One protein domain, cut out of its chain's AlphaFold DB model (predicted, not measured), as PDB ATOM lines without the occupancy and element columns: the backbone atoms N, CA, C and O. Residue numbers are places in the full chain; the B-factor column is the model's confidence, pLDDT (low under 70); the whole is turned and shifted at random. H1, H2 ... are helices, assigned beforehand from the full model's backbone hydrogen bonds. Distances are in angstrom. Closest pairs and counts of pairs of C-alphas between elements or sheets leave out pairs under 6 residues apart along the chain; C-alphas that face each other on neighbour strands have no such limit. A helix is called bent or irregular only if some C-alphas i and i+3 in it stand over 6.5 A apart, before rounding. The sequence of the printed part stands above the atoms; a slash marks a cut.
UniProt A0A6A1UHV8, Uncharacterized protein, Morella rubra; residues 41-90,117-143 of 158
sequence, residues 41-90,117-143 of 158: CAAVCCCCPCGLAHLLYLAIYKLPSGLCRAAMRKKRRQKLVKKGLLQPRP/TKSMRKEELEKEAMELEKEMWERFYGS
ATOM      1  N   CYS A  41     -26.453  22.369  57.745       50.97
ATOM      2  CA  CYS A  41     -25.127  22.520  58.353       50.97
ATOM      3  C   CYS A  41     -23.983  22.082  57.427       50.97
ATOM      4  O   CYS A  41     -22.906  22.675  57.480       50.97
ATOM      5  N   ALA A  42     -24.196  21.088  56.558       55.12
ATOM      6  CA  ALA A  42     -23.166  20.642  55.619       55.12
ATOM      7  C   ALA A  42     -22.829  21.719  54.566       55.12
ATOM      8  O   ALA A  42     -21.667  21.871  54.193       55.12
ATOM      9  N   ALA A  43     -23.818  22.516  54.143       52.16
ATOM     10  CA  ALA A  43     -23.623  23.613  53.194       52.16
ATOM     11  C   ALA A  43     -23.056  24.882  53.864       52.16
ATOM     12  O   ALA A  43     -22.200  25.554  53.293       52.16
ATOM     13  N   VAL A  44     -23.467  25.193  55.103       56.78
ATOM     14  CA  VAL A  44     -22.976  26.372  55.849       56.78
ATOM     15  C   VAL A  44     -21.524  26.197  56.314       56.78
ATOM     16  O   VAL A  44     -20.740  27.151  56.284       56.78
ATOM     17  N   CYS A  45     -21.133  24.976  56.689       53.28
ATOM     18  CA  CYS A  45     -19.779  24.674  57.159       53.28
ATOM     19  C   CYS A  45     -18.724  24.747  56.036       53.28
ATOM     20  O   CYS A  45     -17.548  24.967  56.317       53.28
ATOM     21  N   CYS A  46     -19.134  24.642  54.764       59.34
ATOM     22  CA  CYS A  46     -18.211  24.653  53.627       59.34
ATOM     23  C   CYS A  46     -17.960  26.046  53.014       59.34
ATOM     24  O   CYS A  46     -17.042  26.177  52.206       59.34
ATOM     25  N   CYS A  47     -18.726  27.089  53.377       59.78
ATOM     26  CA  CYS A  47     -18.609  28.405  52.721       59.78
ATOM     27  C   CYS A  47     -18.493  29.626  53.651       59.78
ATOM     28  O   CYS A  47     -18.079  30.680  53.172       59.78
ATOM     29  N   CYS A  48     -18.794  29.551  54.957       61.59
ATOM     30  CA  CYS A  48     -18.518  30.692  55.845       61.59
ATOM     31  C   CYS A  48     -18.470  30.318  57.343       61.59
ATOM     32  O   CYS A  48     -19.481  30.441  58.044       61.59
ATOM     33  N   PRO A  49     -17.296  29.953  57.897       76.12
ATOM     34  CA  PRO A  49     -17.143  29.749  59.344       76.12
ATOM     35  C   PRO A  49     -17.441  31.023  60.160       76.12
ATOM     36  O   PRO A  49     -17.774  30.946  61.344       76.12
ATOM     37  N   CYS A  50     -17.387  32.203  59.534       75.38
ATOM     38  CA  CYS A  50     -17.632  33.491  60.180       75.38
ATOM     39  C   CYS A  50     -19.093  33.675  60.618       75.38
ATOM     40  O   CYS A  50     -19.345  34.257  61.672       75.38
ATOM     41  N   GLY A  51     -20.059  33.143  59.858       80.62
ATOM     42  CA  GLY A  51     -21.476  33.196  60.233       80.62
ATOM     43  C   GLY A  51     -21.766  32.368  61.485       80.62
ATOM     44  O   GLY A  51     -22.443  32.836  62.403       80.62
ATOM     45  N   LEU A  52     -21.174  31.171  61.565       83.56
ATOM     46  CA  LEU A  52     -21.281  30.310  62.741       83.56
ATOM     47  C   LEU A  52     -20.593  30.940  63.957       83.56
ATOM     48  O   LEU A  52     -21.174  30.961  65.040       83.56
ATOM     49  N   ALA A  53     -19.402  31.517  63.781       83.31
ATOM     50  CA  ALA A  53     -18.699  32.221  64.851       83.31
ATOM     51  C   ALA A  53     -19.507  33.415  65.389       83.31
ATOM     52  O   ALA A  53     -19.605  33.592  66.602       83.31
ATOM     53  N   HIS A  54     -20.149  34.195  64.514       82.31
ATOM     54  CA  HIS A  54     -20.998  35.314  64.925       82.31
ATOM     55  C   HIS A  54     -22.268  34.841  65.652       82.31
ATOM     56  O   HIS A  54     -22.648  35.420  66.669       82.31
ATOM     57  N   LEU A  55     -22.895  33.752  65.197       81.62
ATOM     58  CA  LEU A  55     -24.041  33.158  65.888       81.62
ATOM     59  C   LEU A  55     -23.655  32.620  67.275       81.62
ATOM     60  O   LEU A  55     -24.365  32.873  68.249       81.62
ATOM     61  N   LEU A  56     -22.513  31.935  67.381       83.94
ATOM     62  CA  LEU A  56     -21.966  31.458  68.652       83.94
ATOM     63  C   LEU A  56     -21.626  32.619  69.587       83.94
ATOM     64  O   LEU A  56     -21.985  32.583  70.762       83.94
ATOM     65  N   TYR A  57     -21.008  33.680  69.068       85.69
ATOM     66  CA  TYR A  57     -20.723  34.892  69.829       85.69
ATOM     67  C   TYR A  57     -22.012  35.514  70.379       85.69
ATOM     68  O   TYR A  57     -22.116  35.775  71.576       85.69
ATOM     69  N   LEU A  58     -23.045  35.680  69.550       81.69
ATOM     70  CA  LEU A  58     -24.339  36.198  70.000       81.69
ATOM     71  C   LEU A  58     -25.014  35.274  71.023       81.69
ATOM     72  O   LEU A  58     -25.633  35.760  71.974       81.69
ATOM     73  N   ALA A  59     -24.874  33.959  70.871       81.44
ATOM     74  CA  ALA A  59     -25.423  32.998  71.815       81.44
ATOM     75  C   ALA A  59     -24.726  33.054  73.181       81.44
ATOM     76  O   ALA A  59     -25.392  33.054  74.215       81.44
ATOM     77  N   ILE A  60     -23.400  33.160  73.193       80.69
ATOM     78  CA  ILE A  60     -22.611  33.181  74.427       80.69
ATOM     79  C   ILE A  60     -22.697  34.547  75.113       80.69
ATOM     80  O   ILE A  60     -22.834  34.602  76.330       80.69
ATOM     81  N   TYR A  61     -22.670  35.648  74.359       77.38
ATOM     82  CA  TYR A  61     -22.597  36.996  74.932       77.38
ATOM     83  C   TYR A  61     -23.956  37.683  75.096       77.38
ATOM     84  O   TYR A  61     -24.155  38.412  76.067       77.38
ATOM     85  N   LYS A  62     -24.920  37.465  74.190       70.88
ATOM     86  CA  LYS A  62     -26.205  38.195  74.197       70.88
ATOM     87  C   LYS A  62     -27.361  37.405  74.809       70.88
ATOM     88  O   LYS A  62     -28.177  37.981  75.533       70.88
ATOM     89  N   LEU A  63     -27.410  36.087  74.601       68.88
ATOM     90  CA  LEU A  63     -28.465  35.240  75.168       68.88
ATOM     91  C   LEU A  63     -28.379  34.910  76.676       68.88
ATOM     92  O   LEU A  63     -29.449  34.612  77.226       68.88
ATOM     93  N   PRO A  64     -27.237  34.975  77.406       68.12
ATOM     94  CA  PRO A  64     -27.227  34.567  78.814       68.12
ATOM     95  C   PRO A  64     -28.148  35.445  79.667       68.12
ATOM     96  O   PRO A  64     -28.809  34.945  80.571       68.12
ATOM     97  N   SER A  65     -28.304  36.727  79.330       66.19
ATOM     98  CA  SER A  65     -29.214  37.638  80.036       66.19
ATOM     99  C   SER A  65     -30.691  37.214  79.923       66.19
ATOM    100  O   SER A  65     -31.433  37.232  80.912       66.19
ATOM    101  N   GLY A  66     -31.119  36.763  78.740       68.50
ATOM    102  CA  GLY A  66     -32.491  36.335  78.464       68.50
ATOM    103  C   GLY A  66     -32.839  35.005  79.129       68.50
ATOM    104  O   GLY A  66     -33.873  34.896  79.800       68.50
ATOM    105  N   LEU A  67     -31.950  34.010  79.014       73.75
ATOM    106  CA  LEU A  67     -32.148  32.706  79.649       73.75
ATOM    107  C   LEU A  67     -32.027  32.783  81.172       73.75
ATOM    108  O   LEU A  67     -32.867  32.206  81.861       73.75
ATOM    109  N   CYS A  68     -31.074  33.544  81.719       70.25
ATOM    110  CA  CYS A  68     -30.976  33.744  83.165       70.25
ATOM    111  C   CYS A  68     -32.220  34.445  83.715       70.25
ATOM    112  O   CYS A  68     -32.733  34.048  84.761       70.25
ATOM    113  N   ARG A  69     -32.797  35.421  82.998       78.56
ATOM    114  CA  ARG A  69     -34.057  36.065  83.407       78.56
ATOM    115  C   ARG A  69     -35.237  35.092  83.378       78.56
ATOM    116  O   ARG A  69     -36.067  35.110  84.292       78.56
ATOM    117  N   ALA A  70     -35.312  34.216  82.376       78.25
ATOM    118  CA  ALA A  70     -36.332  33.170  82.297       78.25
ATOM    119  C   ALA A  70     -36.166  32.113  83.408       78.25
ATOM    120  O   ALA A  70     -37.133  31.774  84.098       78.25
ATOM    121  N   ALA A  71     -34.934  31.658  83.647       81.12
ATOM    122  CA  ALA A  71     -34.590  30.708  84.698       81.12
ATOM    123  C   ALA A  71     -34.852  31.288  86.095       81.12
ATOM    124  O   ALA A  71     -35.483  30.635  86.926       81.12
ATOM    125  N   MET A  72     -34.475  32.545  86.342       80.62
ATOM    126  CA  MET A  72     -34.739  33.245  87.601       80.62
ATOM    127  C   MET A  72     -36.235  33.451  87.839       80.62
ATOM    128  O   MET A  72     -36.703  33.232  88.955       80.62
ATOM    129  N   ARG A  73     -37.022  33.789  86.807       83.81
ATOM    130  CA  ARG A  73     -38.492  33.840  86.914       83.81
ATOM    131  C   ARG A  73     -39.082  32.475  87.267       83.81
ATOM    132  O   ARG A  73     -39.945  32.402  88.141       83.81
ATOM    133  N   LYS A  74     -38.601  31.393  86.646       82.94
ATOM    134  CA  LYS A  74     -39.038  30.020  86.951       82.94
ATOM    135  C   LYS A  74     -38.657  29.612  88.377       82.94
ATOM    136  O   LYS A  74     -39.510  29.112  89.104       82.94
ATOM    137  N   LYS A  75     -37.431  29.916  88.818       83.94
ATOM    138  CA  LYS A  75     -36.940  29.661  90.183       83.94
ATOM    139  C   LYS A  75     -37.712  30.473  91.226       83.94
ATOM    140  O   LYS A  75     -38.087  29.922  92.256       83.94
ATOM    141  N   ARG A  76     -38.013  31.752  90.962       82.19
ATOM    142  CA  ARG A  76     -38.864  32.597  91.827       82.19
ATOM    143  C   ARG A  76     -40.273  32.017  91.953       82.19
ATOM    144  O   ARG A  76     -40.748  31.847  93.069       82.19
ATOM    145  N   ARG A  77     -40.901  31.623  90.840       81.56
ATOM    146  CA  ARG A  77     -42.214  30.951  90.857       81.56
ATOM    147  C   ARG A  77     -42.181  29.642  91.644       81.56
ATOM    148  O   ARG A  77     -43.040  29.429  92.486       81.56
ATOM    149  N   GLN A  78     -41.167  28.802  91.439       80.62
ATOM    150  CA  GLN A  78     -40.998  27.558  92.200       80.62
ATOM    151  C   GLN A  78     -40.797  27.809  93.698       80.62
ATOM    152  O   GLN A  78     -41.337  27.066  94.507       80.62
ATOM    153  N   LYS A  79     -40.061  28.859  94.086       82.00
ATOM    154  CA  LYS A  79     -39.920  29.250  95.496       82.00
ATOM    155  C   LYS A  79     -41.258  29.684  96.105       82.00
ATOM    156  O   LYS A  79     -41.523  29.327  97.243       82.00
ATOM    157  N   LEU A  80     -42.093  30.414  95.364       80.56
ATOM    158  CA  LEU A  80     -43.427  30.814  95.831       80.56
ATOM    159  C   LEU A  80     -44.384  29.617  95.955       80.56
ATOM    160  O   LEU A  80     -45.113  29.535  96.935       80.56
ATOM    161  N   VAL A  81     -44.318  28.658  95.025       79.19
ATOM    162  CA  VAL A  81     -45.084  27.399  95.111       79.19
ATOM    163  C   VAL A  81     -44.619  26.546  96.297       79.19
ATOM    164  O   VAL A  81     -45.446  26.070  97.061       79.19
ATOM    165  N   LYS A  82     -43.301  26.404  96.521       77.00
ATOM    166  CA  LYS A  82     -42.749  25.671  97.680       77.00
ATOM    167  C   LYS A  82     -43.123  26.293  99.029       77.00
ATOM    168  O   LYS A  82     -43.193  25.580 100.016       77.00
ATOM    169  N   LYS A  83     -43.340  27.609  99.069       79.25
ATOM    170  CA  LYS A  83     -43.811  28.335 100.259       79.25
ATOM    171  C   LYS A  83     -45.339  28.286 100.431       79.25
ATOM    172  O   LYS A  83     -45.849  28.944 101.324       79.25
ATOM    173  N   GLY A  84     -46.071  27.588  99.556       72.12
ATOM    174  CA  GLY A  84     -47.537  27.503  99.600       72.12
ATOM    175  C   GLY A  84     -48.277  28.790  99.209       72.12
ATOM    176  O   GLY A  84     -49.500  28.809  99.207       72.12
ATOM    177  N   LEU A  85     -47.559  29.856  98.831       71.25
ATOM    178  CA  LEU A  85     -48.127  31.171  98.485       71.25
ATOM    179  C   LEU A  85     -48.793  31.193  97.104       71.25
ATOM    180  O   LEU A  85     -49.567  32.094  96.797       71.25
ATOM    181  N   LEU A  86     -48.464  30.223  96.251       61.47
ATOM    182  CA  LEU A  86     -49.119  30.010  94.968       61.47
ATOM    183  C   LEU A  86     -49.554  28.553  94.904       61.47
ATOM    184  O   LEU A  86     -48.704  27.661  94.951       61.47
ATOM    185  N   GLN A  87     -50.856  28.315  94.746       62.22
ATOM    186  CA  GLN A  87     -51.332  26.979  94.413       62.22
ATOM    187  C   GLN A  87     -50.660  26.527  93.105       62.22
ATOM    188  O   GLN A  87     -50.584  27.314  92.147       62.22
ATOM    189  N   PRO A  88     -50.139  25.288  93.034       60.50
ATOM    190  CA  PRO A  88     -49.676  24.724  91.779       60.50
ATOM    191  C   PRO A  88     -50.836  24.804  90.791       60.50
ATOM    192  O   PRO A  88     -51.892  24.226  91.027       60.50
ATOM    193  N   ARG A  89     -50.671  25.555  89.697       62.12
ATOM    194  CA  ARG A  89     -51.692  25.600  88.649       62.12
ATOM    195  C   ARG A  89     -51.887  24.156  88.172       62.12
ATOM    196  O   ARG A  89     -50.903  23.593  87.678       62.12
ATOM    197  N   PRO A  90     -53.081  23.556  88.320       60.41
ATOM    198  CA  PRO A  90     -53.290  22.181  87.911       60.41
ATOM    199  C   PRO A  90     -52.981  22.103  86.422       60.41
ATOM    200  O   PRO A  90     -53.572  22.803  85.590       60.41
ATOM    201  N   THR A 117     -33.713  31.048 115.769       52.41
ATOM    202  CA  THR A 117     -32.336  31.155 115.260       52.41
ATOM    203  C   THR A 117     -32.283  31.199 113.729       52.41
ATOM    204  O   THR A 117     -31.381  31.807 113.153       52.41
ATOM    205  N   LYS A 118     -33.252  30.580 113.037       55.72
ATOM    206  CA  LYS A 118     -33.389  30.680 111.572       55.72
ATOM    207  C   LYS A 118     -34.045  31.989 111.130       55.72
ATOM    208  O   LYS A 118     -33.666  32.488 110.071       55.72
ATOM    209  N   SER A 119     -34.999  32.528 111.898       56.47
ATOM    210  CA  SER A 119     -35.612  33.833 111.596       56.47
ATOM    211  C   SER A 119     -34.600  34.956 111.775       56.47
ATOM    212  O   SER A 119     -34.357  35.699 110.830       56.47
ATOM    213  N   MET A 120     -33.901  34.973 112.913       55.47
ATOM    214  CA  MET A 120     -32.855  35.951 113.215       55.47
ATOM    215  C   MET A 120     -31.753  35.948 112.155       55.47
ATOM    216  O   MET A 120     -31.446  36.987 111.587       55.47
ATOM    217  N   ARG A 121     -31.236  34.771 111.772       58.03
ATOM    218  CA  ARG A 121     -30.192  34.672 110.736       58.03
ATOM    219  C   ARG A 121     -30.676  35.121 109.354       58.03
ATOM    220  O   ARG A 121     -29.890  35.576 108.531       58.03
ATOM    221  N   LYS A 122     -31.966  34.954 109.058       68.88
ATOM    222  CA  LYS A 122     -32.554  35.391 107.788       68.88
ATOM    223  C   LYS A 122     -32.764  36.906 107.764       68.88
ATOM    224  O   LYS A 122     -32.517  37.514 106.729       68.88
ATOM    225  N   GLU A 123     -33.211  37.484 108.869       70.31
ATOM    226  CA  GLU A 123     -33.362  38.931 109.036       70.31
ATOM    227  C   GLU A 123     -32.002  39.633 109.005       70.31
ATOM    228  O   GLU A 123     -31.859  40.656 108.343       70.31
ATOM    229  N   GLU A 124     -30.985  39.032 109.621       70.12
ATOM    230  CA  GLU A 124     -29.605  39.519 109.598       70.12
ATOM    231  C   GLU A 124     -29.027  39.520 108.174       70.12
ATOM    232  O   GLU A 124     -28.516  40.540 107.726       70.12
ATOM    233  N   LEU A 125     -29.229  38.441 107.406       74.19
ATOM    234  CA  LEU A 125     -28.827  38.381 105.992       74.19
ATOM    235  C   LEU A 125     -29.599  39.367 105.100       74.19
ATOM    236  O   LEU A 125     -29.048  39.894 104.135       74.19
ATOM    237  N   GLU A 126     -30.887  39.601 105.372       79.69
ATOM    238  CA  GLU A 126     -31.695  40.578 104.627       79.69
ATOM    239  C   GLU A 126     -31.266  42.017 104.954       79.69
ATOM    240  O   GLU A 126     -31.241  42.863 104.057       79.69
ATOM    241  N   LYS A 127     -30.859  42.278 106.199       82.62
ATOM    242  CA  LYS A 127     -30.309  43.563 106.637       82.62
ATOM    243  C   LYS A 127     -28.916  43.817 106.057       82.62
ATOM    244  O   LYS A 127     -28.698  44.883 105.494       82.62
ATOM    245  N   GLU A 128     -28.027  42.827 106.095       82.62
ATOM    246  CA  GLU A 128     -26.692  42.897 105.485       82.62
ATOM    247  C   GLU A 128     -26.784  43.143 103.970       82.62
ATOM    248  O   GLU A 128     -26.088  43.996 103.421       82.62
ATOM    249  N   ALA A 129     -27.711  42.463 103.286       82.38
ATOM    250  CA  ALA A 129     -27.946  42.684 101.861       82.38
ATOM    251  C   ALA A 129     -28.468  44.101 101.560       82.38
ATOM    252  O   ALA A 129     -28.067  44.697 100.561       82.38
ATOM    253  N   MET A 130     -29.343  44.644 102.413       85.00
ATOM    254  CA  MET A 130     -29.884  45.998 102.266       85.00
ATOM    255  C   MET A 130     -28.826  47.076 102.546       85.00
ATOM    256  O   MET A 130     -28.793  48.097 101.857       85.00
ATOM    257  N   GLU A 131     -27.943  46.850 103.521       86.25
ATOM    258  CA  GLU A 131     -26.817  47.737 103.830       86.25
ATOM    259  C   GLU A 131     -25.786  47.747 102.698       86.25
ATOM    260  O   GLU A 131     -25.405  48.824 102.234       86.25
ATOM    261  N   LEU A 132     -25.419  46.572 102.179       86.88
ATOM    262  CA  LEU A 132     -24.517  46.450 101.035       86.88
ATOM    263  C   LEU A 132     -25.106  47.106  99.779       86.88
ATOM    264  O   LEU A 132     -24.400  47.792  99.043       86.88
ATOM    265  N   GLU A 133     -26.405  46.928  99.532       83.25
ATOM    266  CA  GLU A 133     -27.096  47.575  98.419       83.25
ATOM    267  C   GLU A 133     -27.077  49.102  98.572       83.25
ATOM    268  O   GLU A 133     -26.736  49.801  97.620       83.25
ATOM    269  N   LYS A 134     -27.366  49.632  99.765       86.50
ATOM    270  CA  LYS A 134     -27.294  51.074 100.036       86.50
ATOM    271  C   LYS A 134     -25.882  51.614  99.819       86.50
ATOM    272  O   LYS A 134     -25.721  52.650  99.181       86.50
ATOM    273  N   GLU A 135     -24.861  50.904 100.288       83.06
ATOM    274  CA  GLU A 135     -23.465  51.276 100.066       83.06
ATOM    275  C   GLU A 135     -23.108  51.283  98.571       83.06
ATOM    276  O   GLU A 135     -22.477  52.222  98.081       83.06
ATOM    277  N   MET A 136     -23.543  50.267  97.821       84.19
ATOM    278  CA  MET A 136     -23.353  50.209  96.370       84.19
ATOM    279  C   MET A 136     -24.089  51.344  95.654       84.19
ATOM    280  O   MET A 136     -23.520  51.942  94.742       84.19
ATOM    281  N   TRP A 137     -25.312  51.673  96.076       76.88
ATOM    282  CA  TRP A 137     -26.072  52.791  95.525       76.88
ATOM    283  C   TRP A 137     -25.384  54.129  95.797       76.88
ATOM    284  O   TRP A 137     -25.215  54.895  94.856       76.88
ATOM    285  N   GLU A 138     -24.907  54.399  97.013       77.81
ATOM    286  CA  GLU A 138     -24.182  55.643  97.327       77.81
ATOM    287  C   GLU A 138     -22.879  55.768  96.524       77.81
ATOM    288  O   GLU A 138     -22.589  56.813  95.931       77.81
ATOM    289  N   ARG A 139     -22.119  54.669  96.418       74.75
ATOM    290  CA  ARG A 139     -20.918  54.615  95.573       74.75
ATOM    291  C   ARG A 139     -21.263  54.898  94.107       74.75
ATOM    292  O   ARG A 139     -20.534  55.639  93.452       74.75
ATOM    293  N   PHE A 140     -22.370  54.363  93.595       67.81
ATOM    294  CA  PHE A 140     -22.747  54.465  92.181       67.81
ATOM    295  C   PHE A 140     -23.441  55.786  91.808       67.81
ATOM    296  O   PHE A 140     -23.251  56.284  90.699       67.81
ATOM    297  N   TYR A 141     -24.212  56.391  92.717       61.41
ATOM    298  CA  TYR A 141     -24.841  57.698  92.493       61.41
ATOM    299  C   TYR A 141     -23.820  58.843  92.564       61.41
ATOM    300  O   TYR A 141     -23.943  59.808  91.810       61.41
ATOM    301  N   GLY A 142     -22.791  58.731  93.415       59.09
ATOM    302  CA  GLY A 142     -21.717  59.726  93.518       59.09
ATOM    303  C   GLY A 142     -20.609  59.562  92.471       59.09
ATOM    304  O   GLY A 142     -20.090  60.556  91.958       59.09
ATOM    305  N   SER A 143     -20.265  58.320  92.114       59.50
ATOM    306  CA  SER A 143     -19.361  58.006  91.001       59.50
ATOM    307  C   SER A 143     -20.180  57.523  89.812       59.50
ATOM    308  O   SER A 143     -20.292  56.337  89.512       59.50
TER     309      SER A 143
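AT A GLANCE: This is residues 41 to 90 and 117 to 143 of the 158 residues of an uncharacterized protein of Morella rubra (UniProt A0A6A1UHV8). The longest helix, H4, is a straight rod that stands free, while H2 and H3 follow each other end to end as a second, longer arm with a wide bend between them. The short H1 makes a hook at the far end of H2, and no helices pack together into a core. The printed part has 77 residues with four named helices in the order H1, H2, H3, H4 and no named strand; the class is all helix. The whole is extended, with a radius of gyration of the C-alphas of 21.8 A, and its flat outline spans 63 by 49 by 20 A.

IN THESE COORDINATES: H4 holds residues 117 to 142, 26 residues, and measures 37.4 A from first to last C-alpha, from C-alpha 117 at (-32.336, 31.155, 115.260) to C-alpha 142 at (-21.717, 59.726, 93.518). H3 holds residues 63 to 82 and measures 28.3 A. H2 holds residues 49 to 61 and measures 18.0 A, with C-alpha 61 at (-22.597, 36.996, 74.932). H1 holds residues 41 to 45, measures 5.9 A and begins with C-alpha 41 at (-25.127, 22.520, 58.353).

HOW THE PARTS SIT: H4 touches no helix and is apart from H1, H2 and H3. Residues 117 to 143, of which 117 to 142 belong to H4, stand free. H3 and H2 meet only through their link, the one residue Lys 62, which is a tight link. Residues 53 to 76 also stand free; of these 53 to 61 belong to H2 and 63 to 76 to H3. H2 and H1 meet only through their tight link of 3 residues, yet they are near each other, with 6 pairs of C-alphas within 10 A. H1 and H3 are apart. In H1, H2, H3 and H4 every pair of O i and N i+4 is within hydrogen-bond range, and no helix is bent.

THE WHOLE: The two C-alphas farthest apart are those of Cys 47 and Thr 117, at 64.1 A, and the first and last printed C-alphas, of Cys 41 and Ser 143, are 48.6 A apart. Residues 91 to 116 are not printed, and C-alphas 90 and 117 stand 35.6 A apart across this cut, which lies in the link from H3 to H4. Of the links that are printed whole, H1 to H2 and H2 to H3, neither is long. The mean pLDDT of the printed part is 72.9, and 27 printed residues are under 70, which is low confidence: residues 41 to 48, 63 to 66, 86 to 90, 117 to 122 and 140 to 143.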